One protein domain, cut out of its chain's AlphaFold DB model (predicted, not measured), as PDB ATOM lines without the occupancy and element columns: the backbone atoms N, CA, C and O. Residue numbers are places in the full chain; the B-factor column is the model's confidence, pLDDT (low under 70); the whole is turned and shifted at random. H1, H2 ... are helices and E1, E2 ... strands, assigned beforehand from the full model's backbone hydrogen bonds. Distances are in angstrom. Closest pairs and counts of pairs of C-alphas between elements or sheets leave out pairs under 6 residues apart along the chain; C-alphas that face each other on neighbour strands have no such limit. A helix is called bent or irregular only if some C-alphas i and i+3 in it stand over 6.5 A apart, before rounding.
ATOM      1  N   LEU A   6     -36.330 -26.909 -28.236       56.12
ATOM      2  CA  LEU A   6     -35.227 -26.600 -27.322       56.12
ATOM      3  C   LEU A   6     -34.823 -27.836 -26.508       56.12
ATOM      4  O   LEU A   6     -33.642 -28.050 -26.259       56.12
ATOM      5  N   ALA A   7     -35.803 -28.646 -26.106       55.97
ATOM      6  CA  ALA A   7     -35.594 -29.909 -25.412       55.97
ATOM      7  C   ALA A   7     -36.732 -30.878 -25.753       55.97
ATOM      8  O   ALA A   7     -37.890 -30.463 -25.826       55.97
ATOM      9  N   THR A   8     -36.412 -32.155 -25.938       58.03
ATOM     10  CA  THR A   8     -37.399 -33.238 -26.033       58.03
ATOM     11  C   THR A   8     -37.288 -34.057 -24.758       58.03
ATOM     12  O   THR A   8     -36.229 -34.617 -24.484       58.03
ATOM     13  N   LEU A   9     -38.346 -34.077 -23.951       61.47
ATOM     14  CA  LEU A   9     -38.392 -34.846 -22.715       61.47
ATOM     15  C   LEU A   9     -38.663 -36.320 -23.032       61.47
ATOM     16  O   LEU A   9     -39.320 -36.646 -24.019       61.47
ATOM     17  N   LEU A  10     -38.206 -37.210 -22.150       55.62
ATOM     18  CA  LEU A  10     -38.463 -38.657 -22.228       55.62
ATOM     19  C   LEU A  10     -39.967 -38.999 -22.194       55.62
ATOM     20  O   LEU A  10     -40.369 -40.061 -22.651       55.62
ATOM     21  N   THR A  11     -40.803 -38.074 -21.721       59.53
ATOM     22  CA  THR A  11     -42.273 -38.109 -21.774       59.53
ATOM     23  C   THR A  11     -42.861 -37.828 -23.165       59.53
ATOM     24  O   THR A  11     -44.073 -37.906 -23.335       59.53
ATOM     25  N   GLY A  12     -42.039 -37.494 -24.165       58.78
ATOM     26  CA  GLY A  12     -42.477 -37.132 -25.518       58.78
ATOM     27  C   GLY A  12     -42.861 -35.657 -25.684       58.78
ATOM     28  O   GLY A  12     -43.171 -35.222 -26.793       58.78
ATOM     29  N   GLU A  13     -42.809 -34.860 -24.612       61.19
ATOM     30  CA  GLU A  13     -43.061 -33.421 -24.678       61.19
ATOM     31  C   GLU A  13     -41.875 -32.688 -25.312       61.19
ATOM     32  O   GLU A  13     -40.720 -32.870 -24.924       61.19
ATOM     33  N   THR A  14     -42.160 -31.825 -26.284       60.75
ATOM     34  CA  THR A  14     -41.156 -30.953 -26.898       60.75
ATOM     35  C   THR A  14     -41.320 -29.543 -26.356       60.75
ATOM     36  O   THR A  14     -42.333 -28.879 -26.567       60.75
ATOM     37  N   ILE A  15     -40.306 -29.056 -25.649       63.97
ATOM     38  CA  ILE A  15     -40.247 -27.655 -25.250       63.97
ATOM     39  C   ILE A  15     -39.787 -26.883 -26.468       63.97
ATOM     40  O   ILE A  15     -38.651 -27.033 -26.906       63.97
ATOM     41  N   GLY A  16     -40.669 -26.064 -27.032       61.38
ATOM     42  CA  GLY A  16     -40.342 -25.228 -28.179       61.38
ATOM     43  C   GLY A  16     -39.174 -24.285 -27.882       61.38
ATOM     44  O   GLY A  16     -39.132 -23.613 -26.849       61.38
ATOM     45  N   GLY A  17     -38.231 -24.200 -28.819       61.72
ATOM     46  CA  GLY A  17     -37.218 -23.154 -28.821       61.72
ATOM     47  C   GLY A  17     -37.895 -21.801 -28.902       61.72
ATOM     48  O   GLY A  17     -38.567 -21.507 -29.891       61.72
ATOM     49  N   VAL A  18     -37.718 -20.950 -27.891       64.81
ATOM     50  CA  VAL A  18     -38.211 -19.574 -27.974       64.81
ATOM     51  C   VAL A  18     -37.332 -18.830 -28.974       64.81
ATOM     52  O   VAL A  18     -36.291 -18.245 -28.659       64.81
ATOM     53  N   LYS A  19     -37.759 -18.886 -30.232       64.88
ATOM     54  CA  LYS A  19     -37.139 -18.148 -31.319       64.88
ATOM     55  C   LYS A  19     -37.363 -16.661 -31.056       64.88
ATOM     56  O   LYS A  19     -38.497 -16.258 -30.778       64.88
ATOM     57  N   PRO A  20     -36.327 -15.809 -31.180       66.62
ATOM     58  CA  PRO A  20     -36.577 -14.385 -31.275       66.62
ATOM     59  C   PRO A  20     -37.568 -14.167 -32.418       66.62
ATOM     60  O   PRO A  20     -37.439 -14.786 -33.477       66.62
ATOM     61  N   SER A  21     -38.574 -13.319 -32.187       74.38
ATOM     62  CA  SER A  21     -39.623 -13.063 -33.176       74.38
ATOM     63  C   SER A  21     -39.004 -12.816 -34.556       74.38
ATOM     64  O   SER A  21     -38.029 -12.066 -34.674       74.38
ATOM     65  N   LYS A  22     -39.578 -13.422 -35.608       78.31
ATOM     66  CA  LYS A  22     -39.141 -13.227 -37.006       78.31
ATOM     67  C   LYS A  22     -38.988 -11.736 -37.342       78.31
ATOM     68  O   LYS A  22     -38.088 -11.360 -38.088       78.31
ATOM     69  N   VAL A  23     -39.814 -10.891 -36.722       82.06
ATOM     70  CA  VAL A  23     -39.755  -9.429 -36.816       82.06
ATOM     71  C   VAL A  23     -38.414  -8.881 -36.320       82.06
ATOM     72  O   VAL A  23     -37.762  -8.141 -37.048       82.06
ATOM     73  N   LEU A  24     -37.947  -9.282 -35.133       82.75
ATOM     74  CA  LEU A  24     -36.674  -8.816 -34.562       82.75
ATOM     75  C   LEU A  24     -35.476  -9.223 -35.426       82.75
ATOM     76  O   LEU A  24     -34.571  -8.417 -35.640       82.75
ATOM     77  N   ILE A  25     -35.490 -10.446 -35.959       83.31
ATOM     78  CA  ILE A  25     -34.435 -10.950 -36.850       83.31
ATOM     79  C   ILE A  25     -34.425 -10.167 -38.172       83.31
ATOM     80  O   ILE A  25     -33.361  -9.787 -38.664       83.31
ATOM     81  N   ASN A  26     -35.597  -9.882 -38.739       86.94
ATOM     82  CA  ASN A  26     -35.705  -9.093 -39.965       86.94
ATOM     83  C   ASN A  26     -35.278  -7.636 -39.747       86.94
ATOM     84  O   ASN A  26     -34.537  -7.095 -40.568       86.94
ATOM     85  N   CYS A  27     -35.658  -7.026 -38.620       87.31
ATOM     86  CA  CYS A  27     -35.168  -5.708 -38.224       87.31
ATOM     87  C   CYS A  27     -33.639  -5.701 -38.103       87.31
ATOM     88  O   CYS A  27     -32.994  -4.810 -38.650       87.31
ATOM     89  N   LEU A  28     -33.049  -6.713 -37.458       88.19
ATOM     90  CA  LEU A  28     -31.595  -6.848 -37.321       88.19
ATOM     91  C   LEU A  28     -30.907  -6.908 -38.687       88.19
ATOM     92  O   LEU A  28     -29.973  -6.148 -38.943       88.19
ATOM     93  N   ARG A  29     -31.415  -7.746 -39.598       88.31
ATOM     94  CA  ARG A  29     -30.886  -7.867 -40.964       88.31
ATOM     95  C   ARG A  29     -30.983  -6.546 -41.730       88.31
ATOM     96  O   ARG A  29     -30.031  -6.160 -42.405       88.31
ATOM     97  N   HIS A  30     -32.108  -5.843 -41.609       89.19
ATOM     98  CA  HIS A  30     -32.311  -4.549 -42.254       89.19
ATOM     99  C   HIS A  30     -31.333  -3.488 -41.723       89.19
ATOM    100  O   HIS A  30     -30.690  -2.797 -42.513       89.19
ATOM    101  N   PHE A  31     -31.160  -3.392 -40.400       87.50
ATOM    102  CA  PHE A  31     -30.231  -2.440 -39.787       87.50
ATOM    103  C   PHE A  31     -28.770  -2.724 -40.141       87.50
ATOM    104  O   PHE A  31     -28.044  -1.787 -40.468       87.50
ATOM    105  N   LEU A  32     -28.349  -3.993 -40.139       86.94
ATOM    106  CA  LEU A  32     -27.000  -4.386 -40.560       86.94
ATOM    107  C   LEU A  32     -26.727  -4.000 -42.016       86.94
ATOM    108  O   LEU A  32     -25.701  -3.393 -42.315       86.94
ATOM    109  N   ARG A  33     -27.674  -4.290 -42.917       89.81
ATOM    110  CA  ARG A  33     -27.553  -3.928 -44.332       89.81
ATOM    111  C   ARG A  33     -27.487  -2.413 -44.515       89.81
ATOM    112  O   ARG A  33     -26.657  -1.928 -45.271       89.81
ATOM    113  N   ARG A  34     -28.311  -1.653 -43.791       88.25
ATOM    114  CA  ARG A  34     -28.291  -0.186 -43.842       88.25
ATOM    115  C   ARG A  34     -26.966   0.392 -43.340       88.25
ATOM    116  O   ARG A  34     -26.443   1.301 -43.975       88.25
ATOM    117  N   LEU A  35     -26.413  -0.136 -42.246       87.31
ATOM    118  CA  LEU A  35     -25.117   0.297 -41.708       87.31
ATOM    119  C   LEU A  35     -23.957  -0.010 -42.659       87.31
ATOM    120  O   LEU A  35     -23.047   0.804 -42.771       87.31
ATOM    121  N   SER A  36     -24.017  -1.126 -43.390       87.38
ATOM    122  CA  SER A  36     -23.013  -1.488 -44.402       87.38
ATOM    123  C   SER A  36     -22.855  -0.438 -45.505       87.38
ATOM    124  O   SER A  36     -21.761  -0.300 -46.041       87.38
ATOM    125  N   TYR A  37     -23.928   0.269 -45.866       85.44
ATOM    126  CA  TYR A  37     -23.892   1.308 -46.901       85.44
ATOM    127  C   TYR A  37     -23.566   2.703 -46.343       85.44
ATOM    128  O   TYR A  37     -23.407   3.649 -47.110       85.44
ATOM    129  N   GLN A  38     -23.489   2.866 -45.019       86.44
ATOM    130  CA  GLN A  38     -23.208   4.156 -44.397       86.44
ATOM    131  C   GLN A  38     -21.704   4.400 -44.258       86.44
ATOM    132  O   GLN A  38     -20.926   3.497 -43.952       86.44
ATOM    133  N   ARG A  39     -21.292   5.662 -44.423       88.44
ATOM    134  CA  ARG A  39     -19.900   6.073 -44.221       88.44
ATOM    135  C   ARG A  39     -19.513   5.875 -42.755       88.44
ATOM    136  O   ARG A  39     -20.104   6.497 -41.863       88.44
ATOM    137  N   LYS A  40     -18.511   5.023 -42.524       85.25
ATOM    138  CA  LYS A  40     -17.912   4.781 -41.205       85.25
ATOM    139  C   LYS A  40     -17.437   6.107 -40.598       85.25
ATOM    140  O   LYS A  40     -16.837   6.916 -41.302       85.25
ATOM    141  N   GLY A  41     -17.738   6.331 -39.320       82.56
ATOM    142  CA  GLY A  41     -17.373   7.554 -38.589       82.56
ATOM    143  C   GLY A  41     -18.282   8.765 -38.834       82.56
ATOM    144  O   GLY A  41     -18.010   9.845 -38.323       82.56
ATOM    145  N   SER A  42     -19.365   8.626 -39.609       89.06
ATOM    146  CA  SER A  42     -20.386   9.677 -39.684       89.06
ATOM    147  C   SER A  42     -21.300   9.654 -38.451       89.06
ATOM    148  O   SER A  42     -21.645   8.587 -37.946       89.06
ATOM    149  N   SER A  43     -21.800  10.821 -38.024       87.00
ATOM    150  CA  SER A  43     -22.745  10.926 -36.892       87.00
ATOM    151  C   SER A  43     -23.977  10.015 -37.055       87.00
ATOM    152  O   SER A  43     -24.465   9.410 -36.099       87.00
ATOM    153  N   ASN A  44     -24.462   9.849 -38.291       84.62
ATOM    154  CA  ASN A  44     -25.587   8.964 -38.600       84.62
ATOM    155  C   ASN A  44     -25.226   7.474 -38.498       84.62
ATOM    156  O   ASN A  44     -26.063   6.685 -38.052       84.62
ATOM    157  N   HIS A  45     -23.999   7.098 -38.867       89.69
ATOM    158  CA  HIS A  45     -23.489   5.740 -38.690       89.69
ATOM    159  C   HIS A  45     -23.397   5.378 -37.203       89.69
ATOM    160  O   HIS A  45     -23.856   4.310 -36.801       89.69
ATOM    161  N   ASP A  46     -22.906   6.287 -36.360       89.00
ATOM    162  CA  ASP A  46     -22.759   6.020 -34.926       89.00
ATOM    163  C   ASP A  46     -24.113   5.905 -34.217       89.00
ATOM    164  O   ASP A  46     -24.338   4.964 -33.448       89.00
ATOM    165  N   LYS A  47     -25.081   6.766 -34.566       89.25
ATOM    166  CA  LYS A  47     -26.482   6.629 -34.123       89.25
ATOM    167  C   LYS A  47     -27.091   5.292 -34.563       89.25
ATOM    168  O   LYS A  47     -27.827   4.660 -33.802       89.25
ATOM    169  N   GLY A  48     -26.803   4.849 -35.787       88.19
ATOM    170  CA  GLY A  48     -27.250   3.557 -36.308       88.19
ATOM    171  C   GLY A  48     -26.638   2.378 -35.550       88.19
ATOM    172  O   GLY A  48     -27.360   1.463 -35.148       88.19
ATOM    173  N   LYS A  49     -25.332   2.434 -35.274       89.94
ATOM    174  CA  LYS A  49     -24.602   1.422 -34.503       89.94
ATOM    175  C   LYS A  49     -25.154   1.288 -33.085       89.94
ATOM    176  O   LYS A  49     -25.416   0.174 -32.649       89.94
ATOM    177  N   GLN A  50     -25.434   2.398 -32.400       91.00
ATOM    178  CA  GLN A  50     -26.056   2.366 -31.069       91.00
ATOM    179  C   GLN A  50     -27.419   1.656 -31.078       91.00
ATOM    180  O   GLN A  50     -27.700   0.834 -30.202       91.00
ATOM    181  N   LYS A  51     -28.270   1.935 -32.076       89.31
ATOM    182  CA  LYS A  51     -29.568   1.252 -32.232       89.31
ATOM    183  C   LYS A  51     -29.392  -0.247 -32.477       89.31
ATOM    184  O   LYS A  51     -30.100  -1.048 -31.869       89.31
ATOM    185  N   LEU A  52     -28.432  -0.619 -33.321       90.69
ATOM    186  CA  LEU A  52     -28.091  -2.013 -33.590       90.69
ATOM    187  C   LEU A  52     -27.632  -2.729 -32.308       90.69
ATOM    188  O   LEU A  52     -28.152  -3.796 -31.995       90.69
ATOM    189  N   THR A  53     -26.732  -2.131 -31.524       90.44
ATOM    190  CA  THR A  53     -26.258  -2.704 -30.254       90.44
ATOM    191  C   THR A  53     -27.408  -2.952 -29.278       90.44
ATOM    192  O   THR A  53     -27.491  -4.033 -28.699       90.44
ATOM    193  N   LYS A  54     -28.350  -2.007 -29.145       92.12
ATOM    194  CA  LYS A  54     -29.549  -2.191 -28.307       92.12
ATOM    195  C   LYS A  54     -30.413  -3.363 -28.783       92.12
ATOM    196  O   LYS A  54     -30.905  -4.141 -27.968       92.12
ATOM    197  N   LEU A  55     -30.581  -3.513 -30.098       90.12
ATOM    198  CA  LEU A  55     -31.329  -4.627 -30.684       90.12
ATOM    199  C   LEU A  55     -30.640  -5.977 -30.415       90.12
ATOM    200  O   LEU A  55     -31.307  -6.934 -30.024       90.12
ATOM    201  N   HIS A  56     -29.314  -6.044 -30.571       87.88
ATOM    202  CA  HIS A  56     -28.530  -7.237 -30.238       87.88
ATOM    203  C   HIS A  56     -28.654  -7.598 -28.758       87.88
ATOM    204  O   HIS A  56     -28.949  -8.750 -28.448       87.88
ATOM    205  N   ALA A  57     -28.506  -6.621 -27.858       90.19
ATOM    206  CA  ALA A  57     -28.662  -6.833 -26.423       90.19
ATOM    207  C   ALA A  57     -30.053  -7.391 -26.085       90.19
ATOM    208  O   ALA A  57     -30.169  -8.352 -25.332       90.19
ATOM    209  N   ARG A  58     -31.115  -6.870 -26.717       89.12
ATOM    210  CA  ARG A  58     -32.475  -7.395 -26.538       89.12
ATOM    211  C   ARG A  58     -32.601  -8.856 -26.978       89.12
ATOM    212  O   ARG A  58     -33.227  -9.642 -26.278       89.12
ATOM    213  N   ILE A  59     -32.024  -9.227 -28.121       86.38
ATOM    214  CA  ILE A  59     -32.066 -10.610 -28.622       86.38
ATOM    215  C   ILE A  59     -31.281 -11.551 -27.702       86.38
ATOM    216  O   ILE A  59     -31.755 -12.649 -27.417       86.38
ATOM    217  N   ILE A  60     -30.115 -11.117 -27.216       85.69
ATOM    218  CA  ILE A  60     -29.310 -11.878 -26.253       85.69
ATOM    219  C   ILE A  60     -30.094 -12.071 -24.955       85.69
ATOM    220  O   ILE A  60     -30.236 -13.207 -24.522       85.69
ATOM    221  N   ASN A  61     -30.688 -11.011 -24.402       87.38
ATOM    222  CA  ASN A  61     -31.474 -11.089 -23.167       87.38
ATOM    223  C   ASN A  61     -32.689 -12.012 -23.295       87.38
ATOM    224  O   ASN A  61     -33.009 -12.741 -22.364       87.38
ATOM    225  N   ILE A  62     -33.371 -12.007 -24.446       84.56
ATOM    226  CA  ILE A  62     -34.461 -12.957 -24.701       84.56
ATOM    227  C   ILE A  62     -33.910 -14.386 -24.655       84.56
ATOM    228  O   ILE A  62     -34.457 -15.223 -23.947       84.56
ATOM    229  N   ARG A  63     -32.806 -14.657 -25.361       81.38
ATOM    230  CA  ARG A  63     -32.186 -15.989 -25.395       81.38
ATOM    231  C   ARG A  63     -31.738 -16.463 -24.016       81.38
ATOM    232  O   ARG A  63     -32.095 -17.571 -23.636       81.38
ATOM    233  N   THR A  64     -31.008 -15.640 -23.266       84.31
ATOM    234  CA  THR A  64     -30.530 -15.996 -21.922       84.31
ATOM    235  C   THR A  64     -31.693 -16.241 -20.973       84.31
ATOM    236  O   THR A  64     -31.708 -17.245 -20.272       84.31
ATOM    237  N   ASN A  65     -32.728 -15.400 -21.012       85.62
ATOM    238  CA  ASN A  65     -33.935 -15.602 -20.218       85.62
ATOM    239  C   ASN A  65     -34.605 -16.951 -20.516       85.62
ATOM    240  O   ASN A  65     -35.016 -17.645 -19.594       85.62
ATOM    241  N   ASN A  66     -34.672 -17.359 -21.784       78.19
ATOM    242  CA  ASN A  66     -35.228 -18.665 -22.142       78.19
ATOM    243  C   ASN A  66     -34.340 -19.814 -21.652       78.19
ATOM    244  O   ASN A  66     -34.860 -20.780 -21.104       78.19
ATOM    245  N   LEU A  67     -33.016 -19.680 -21.773       78.69
ATOM    246  CA  LEU A  67     -32.063 -20.666 -21.255       78.69
ATOM    247  C   LEU A  67     -32.132 -20.832 -19.736       78.69
ATOM    248  O   LEU A  67     -31.839 -21.913 -19.252       78.69
ATOM    249  N   HIS A  68     -32.518 -19.800 -18.984       82.06
ATOM    250  CA  HIS A  68     -32.717 -19.914 -17.537       82.06
ATOM    251  C   HIS A  68     -34.110 -20.446 -17.182       82.06
ATOM    252  O   HIS A  68     -34.251 -21.281 -16.289       82.06
ATOM    253  N   LYS A  69     -35.150 -19.990 -17.889       80.62
ATOM    254  CA  LYS A  69     -36.541 -20.360 -17.597       80.62
ATOM    255  C   LYS A  69     -36.843 -21.818 -17.895       80.62
ATOM    256  O   LYS A  69     -37.522 -22.443 -17.094       80.62
ATOM    257  N   VAL A  70     -36.333 -22.344 -19.006       76.50
ATOM    258  CA  VAL A  70     -36.561 -23.739 -19.398       76.50
ATOM    259  C   VAL A  70     -36.107 -24.705 -18.297       76.50
ATOM    260  O   VAL A  70     -36.967 -25.376 -17.742       76.50
ATOM    261  N   PRO A  71     -34.827 -24.752 -17.883       72.38
ATOM    262  CA  PRO A  71     -34.398 -25.666 -16.830       72.38
ATOM    263  C   PRO A  71     -35.096 -25.391 -15.497       72.38
ATOM    264  O   PRO A  71     -35.405 -26.342 -14.797       72.38
ATOM    265  N   THR A  72     -35.406 -24.135 -15.161       78.38
ATOM    266  CA  THR A  72     -36.158 -23.824 -13.931       78.38
ATOM    267  C   THR A  72     -37.554 -24.459 -13.943       78.38
ATOM    268  O   THR A  72     -37.939 -25.091 -12.963       78.38
ATOM    269  N   ASP A  73     -38.284 -24.348 -15.056       77.44
ATOM    270  CA  ASP A  73     -39.602 -24.972 -15.227       77.44
ATOM    271  C   ASP A  73     -39.502 -26.508 -15.241       77.44
ATOM    272  O   ASP A  73     -40.293 -27.178 -14.581       77.44
ATOM    273  N   LEU A  74     -38.479 -27.086 -15.891       73.56
ATOM    274  CA  LEU A  74     -38.252 -28.538 -15.831       73.56
ATOM    275  C   LEU A  74     -37.942 -29.024 -14.410       73.56
ATOM    276  O   LEU A  74     -38.495 -30.041 -13.996       73.56
ATOM    277  N   ILE A  75     -37.074 -28.327 -13.669       74.50
ATOM    278  CA  ILE A  75     -36.722 -28.681 -12.284       74.50
ATOM    279  C   ILE A  75     -37.977 -28.651 -11.415       74.50
ATOM    280  O   ILE A  75     -38.212 -29.579 -10.647       74.50
ATOM    281  N   GLN A  76     -38.804 -27.615 -11.562       77.19
ATOM    282  CA  GLN A  76     -40.020 -27.465 -10.770       77.19
ATOM    283  C   GLN A  76     -41.081 -28.526 -11.099       77.19
ATOM    284  O   GLN A  76     -41.820 -28.939 -10.209       77.19
ATOM    285  N   ARG A  77     -41.155 -28.978 -12.358       71.50
ATOM    286  CA  ARG A  77     -42.138 -29.972 -12.818       71.50
ATOM    287  C   ARG A  77     -41.722 -31.420 -12.571       71.50
ATOM    288  O   ARG A  77     -42.571 -32.233 -12.223       71.50
ATOM    289  N   PHE A  78     -40.452 -31.751 -12.787       70.56
ATOM    290  CA  PHE A  78     -39.988 -33.141 -12.844       70.56
ATOM    291  C   PHE A  78     -38.957 -33.498 -11.767       70.56
ATOM    292  O   PHE A  78     -38.668 -34.678 -11.594       70.56
ATOM    293  N   GLY A  79     -38.431 -32.523 -11.011       63.38
ATOM    294  CA  GLY A  79     -37.522 -32.715  -9.870       63.38
ATOM    295  C   GLY A  79     -36.115 -33.213 -10.233       63.38
ATOM    296  O   GLY A  79     -35.125 -32.679  -9.737       63.38
ATOM    297  N   ILE A  80     -36.010 -34.205 -11.120       56.34
ATOM    298  CA  ILE A  80     -34.777 -34.837 -11.590       56.34
ATOM    299  C   ILE A  80     -34.895 -35.011 -13.107       56.34
ATOM    300  O   ILE A  80     -35.809 -35.671 -13.596       56.34
ATOM    301  N   PHE A  81     -33.958 -34.441 -13.863       58.78
ATOM    302  CA  PHE A  81     -33.837 -34.695 -15.297       58.78
ATOM    303  C   PHE A  81     -32.426 -35.194 -15.609       58.78
ATOM    304  O   PHE A  81     -31.436 -34.664 -15.104       58.78
ATOM    305  N   TYR A  82     -32.337 -36.228 -16.442       49.66
ATOM    306  CA  TYR A  82     -31.069 -36.760 -16.926       49.66
ATOM    307  C   TYR A  82     -30.662 -35.982 -18.172       49.66
ATOM    308  O   TYR A  82     -31.304 -36.076 -19.217       49.66
ATOM    309  N   LEU A  83     -29.607 -35.182 -18.048       55.22
ATOM    310  CA  LEU A  83     -28.973 -34.543 -19.190       55.22
ATOM    311  C   LEU A  83     -27.860 -35.477 -19.668       55.22
ATOM    312  O   LEU A  83     -26.785 -35.522 -19.070       55.22
ATOM    313  N   GLU A  84     -28.112 -36.262 -20.712       52.31
ATOM    314  CA  GLU A  84     -27.027 -37.002 -21.352       52.31
ATOM    315  C   GLU A  84     -26.066 -35.986 -21.970       52.31
ATOM    316  O   GLU A  84     -26.410 -35.257 -22.906       52.31
ATOM    317  N   VAL A  85     -24.851 -35.905 -21.427       50.00
ATOM    318  CA  VAL A  85     -23.758 -35.127 -22.016       50.00
ATOM    319  C   VAL A  85     -23.292 -35.875 -23.266       50.00
ATOM    320  O   VAL A  85     -22.228 -36.488 -23.290       50.00
ATOM    321  N   LEU A  86     -24.101 -35.860 -24.330       59.41
ATOM    322  CA  LEU A  86     -23.615 -36.232 -25.652       59.41
ATOM    323  C   LEU A  86     -22.487 -35.260 -25.987       59.41
ATOM    324  O   LEU A  86     -22.630 -34.055 -25.789       59.41
ATOM    325  N   HIS A  87     -21.360 -35.753 -26.490       57.59
ATOM    326  CA  HIS A  87     -20.255 -34.905 -26.927       57.59
ATOM    327  C   HIS A  87     -20.702 -34.009 -28.099       57.59
ATOM    328  O   HIS A  87     -20.493 -34.320 -29.271       57.59
ATOM    329  N   ILE A  88     -21.303 -32.855 -27.787       58.75
ATOM    330  CA  ILE A  88     -21.848 -31.888 -28.754       58.75
ATOM    331  C   ILE A  88     -20.759 -31.458 -29.745       58.75
ATOM    332  O   ILE A  88     -21.044 -31.210 -30.914       58.75
ATOM    333  N   LYS A  89     -19.490 -31.440 -29.314       59.25
ATOM    334  CA  LYS A  89     -18.335 -31.175 -30.184       59.25
ATOM    335  C   LYS A  89     -18.240 -32.140 -31.365       59.25
ATOM    336  O   LYS A  89     -17.915 -31.691 -32.459       59.25
ATOM    337  N   ASP A  90     -18.535 -33.420 -31.174       62.62
ATOM    338  CA  ASP A  90     -18.470 -34.409 -32.251       62.62
ATOM    339  C   ASP A  90     -19.728 -34.375 -33.132       62.62
ATOM    340  O   ASP A  90     -19.634 -34.535 -34.348       62.62
ATOM    341  N   LEU A  91     -20.887 -34.007 -32.573       60.53
ATOM    342  CA  LEU A  91     -22.103 -33.746 -33.359       60.53
ATOM    343  C   LEU A  91     -21.995 -32.475 -34.218       60.53
ATOM    344  O   LEU A  91     -22.507 -32.436 -35.335       60.53
ATOM    345  N   LEU A  92     -21.291 -31.449 -33.730       60.62
ATOM    346  CA  LEU A  92     -20.998 -30.221 -34.478       60.62
ATOM    347  C   LEU A  92     -19.986 -30.440 -35.613       60.62
ATOM    348  O   LEU A  92     -19.987 -29.672 -36.576       60.62
ATOM    349  N   LYS A  93     -19.153 -31.488 -35.548       64.75
ATOM    350  CA  LYS A  93     -18.297 -31.897 -36.679       64.75
ATOM    351  C   LYS A  93     -19.112 -32.513 -37.816       64.75
ATOM    352  O   LYS A  93     -18.712 -32.420 -38.975       64.75
ATOM    353  N   ASN A  94     -20.271 -33.103 -37.519       68.94
ATOM    354  CA  ASN A  94     -21.148 -33.658 -38.539       68.94
ATOM    355  C   ASN A  94     -21.928 -32.537 -39.245       68.94
ATOM    356  O   ASN A  94     -22.856 -31.958 -38.685       68.94
ATOM    357  N   ARG A  95     -21.577 -32.246 -40.506       64.06
ATOM    358  CA  ARG A  95     -22.156 -31.152 -41.314       64.06
ATOM    359  C   ARG A  95     -23.687 -31.198 -41.425       64.06
ATOM    360  O   ARG A  95     -24.315 -30.156 -41.611       64.06
ATOM    361  N   HIS A  96     -24.283 -32.386 -41.315       60.28
ATOM    362  CA  HIS A  96     -25.732 -32.572 -41.397       60.28
ATOM    363  C   HIS A  96     -26.452 -32.208 -40.092       60.28
ATOM    364  O   HIS A  96     -27.551 -31.656 -40.139       60.28
ATOM    365  N   LEU A  97     -25.825 -32.463 -38.941       54.62
ATOM    366  CA  LEU A  97     -26.401 -32.223 -37.610       54.62
ATOM    367  C   LEU A  97     -25.973 -30.873 -37.020       54.62
ATOM    368  O   LEU A  97     -26.710 -30.257 -36.251       54.62
ATOM    369  N   SER A  98     -24.820 -30.351 -37.431       58.16
ATOM    370  CA  SER A  98     -24.260 -29.109 -36.901       58.16
ATOM    371  C   SER A  98     -25.138 -27.890 -37.167       58.16
ATOM    372  O   SER A  98     -25.299 -27.035 -36.302       58.16
ATOM    373  N   ARG A  99     -25.796 -27.835 -38.329       55.12
ATOM    374  CA  ARG A  99     -26.739 -26.760 -38.673       55.12
ATOM    375  C   ARG A  99     -28.015 -26.781 -37.822       55.12
ATOM    376  O   ARG A  99     -28.662 -25.747 -37.690       55.12
ATOM    377  N   ALA A 100     -28.375 -27.942 -37.285       53.91
ATOM    378  CA  ALA A 100     -29.522 -28.134 -36.407       53.91
ATOM    379  C   ALA A 100     -29.204 -27.754 -34.949       53.91
ATOM    380  O   ALA A 100     -30.076 -27.231 -34.267       53.91
ATOM    381  N   LEU A 101     -27.960 -27.971 -34.509       52.28
ATOM    382  CA  LEU A 101     -27.515 -27.752 -33.127       52.28
ATOM    383  C   LEU A 101     -26.886 -26.371 -32.868       52.28
ATOM    384  O   LEU A 101     -26.845 -25.926 -31.729       52.28
ATOM    385  N   ALA A 102     -26.375 -25.684 -33.892       55.69
ATOM    386  CA  ALA A 102     -25.661 -24.411 -33.736       55.69
ATOM    387  C   ALA A 102     -26.564 -23.166 -33.564       55.69
ATOM    388  O   ALA A 102     -26.074 -22.047 -33.738       55.69
ATOM    389  N   TYR A 103     -27.866 -23.328 -33.294       48.25
ATOM    390  CA  TYR A 103     -28.844 -22.231 -33.327       48.25
ATOM    391  C   TYR A 103     -29.523 -21.944 -31.990       48.25
ATOM    392  O   TYR A 103     -29.936 -22.915 -31.326       48.25
TER     393      TYR A 103
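Overview. This is residues 6 to 103 of the 103 residues of the protein "Transposase" of Bartonella fuyuanensis (UniProt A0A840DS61). A long, nearly straight helix, H2, makes the longest axis; H1 folds back along its first part as a helical hairpin, and a small strand hairpin, E1 and E2, sits beside its later part, near residues 66 to 74. After H2 the printed part turns back to a small separate head of two short helices, H3 and H4, in contact with each other but apart from H2, H1 and the strands. The 98 printed residues hold two named strands and four named helices in the order E1, E2, H1, H2, H3, H4; the sheet, order E1 - E2, is antiparallel, and the class is mostly helix. The whole is only just loose, close to extended, with a radius of gyration of the C-alphas of 18.5 A, and it is elongated, spanning 54 by 33 by 19 A.

Along the chain. E1 is residues 6 to 8, 7.1 A from first to last C-alpha, beginning at C-alpha 6 at (-35.227, -26.600, -27.322). E2 is residues 14 to 16, 5.9 A long. H1 is residues 22 to 36, 21.3 A long. H2 is residues 43 to 78, 53.1 A long, from C-alpha 43 at (-22.745, 10.926, -36.892) to C-alpha 78 at (-39.988, -33.141, -12.844). It is neither bent nor irregular, but only just: C-alphas 68 and 71 are 6.0 A apart. H3 is residues 88 to 93, 8.7 A long. H4 is residues 95 to 101, 10.4 A long, ending at C-alpha 101 at (-27.515, -27.752, -33.127).

Arrangement. E1 and E2 form a hairpin, antiparallel at 170 degrees, with N 6 and O 15 within hydrogen-bond range at 2.7 A and N 15 and O 7 at 2.8 A. E1 and H2 are near each other, with 5 pairs of C-alphas within 10 A. The closest C-alphas of E2 and H2 are those of Ile 15 and Val 70, 7.9 A apart. H1 and H2, a helical hairpin, touch at a shallow tilt of 29 degrees, opposite ways; their closest C-alphas are those of Leu 35 and His 45, 6.4 A apart, and H2 touches H1 with residues 45 to 59 alone. H3 and H4 touch only at the corner by their link, with the closest C-alphas those of Leu 92 and Ser 98, 4.2 A apart. Their tilt of 37 degrees is only just steep, and they run opposite ways. Every O i to N i+4 pair is within hydrogen-bond range in H1 and H3; H2 has 31 of 32, and H4 has 1 of 3, beside 2 of 4 O i to N i+3 pairs.

Size, cuts and confidence. The two C-alphas farthest apart, those of Thr 11 and Ser 42, are 55.5 A apart. The printed part has no cut, and no link between named elements is long. Residues 75 to 80, of which 75 to 78 belong to H2, stand free. The mean pLDDT of the printed part is 74.0; residues 6 to 20 and 79 to 103 are under 70.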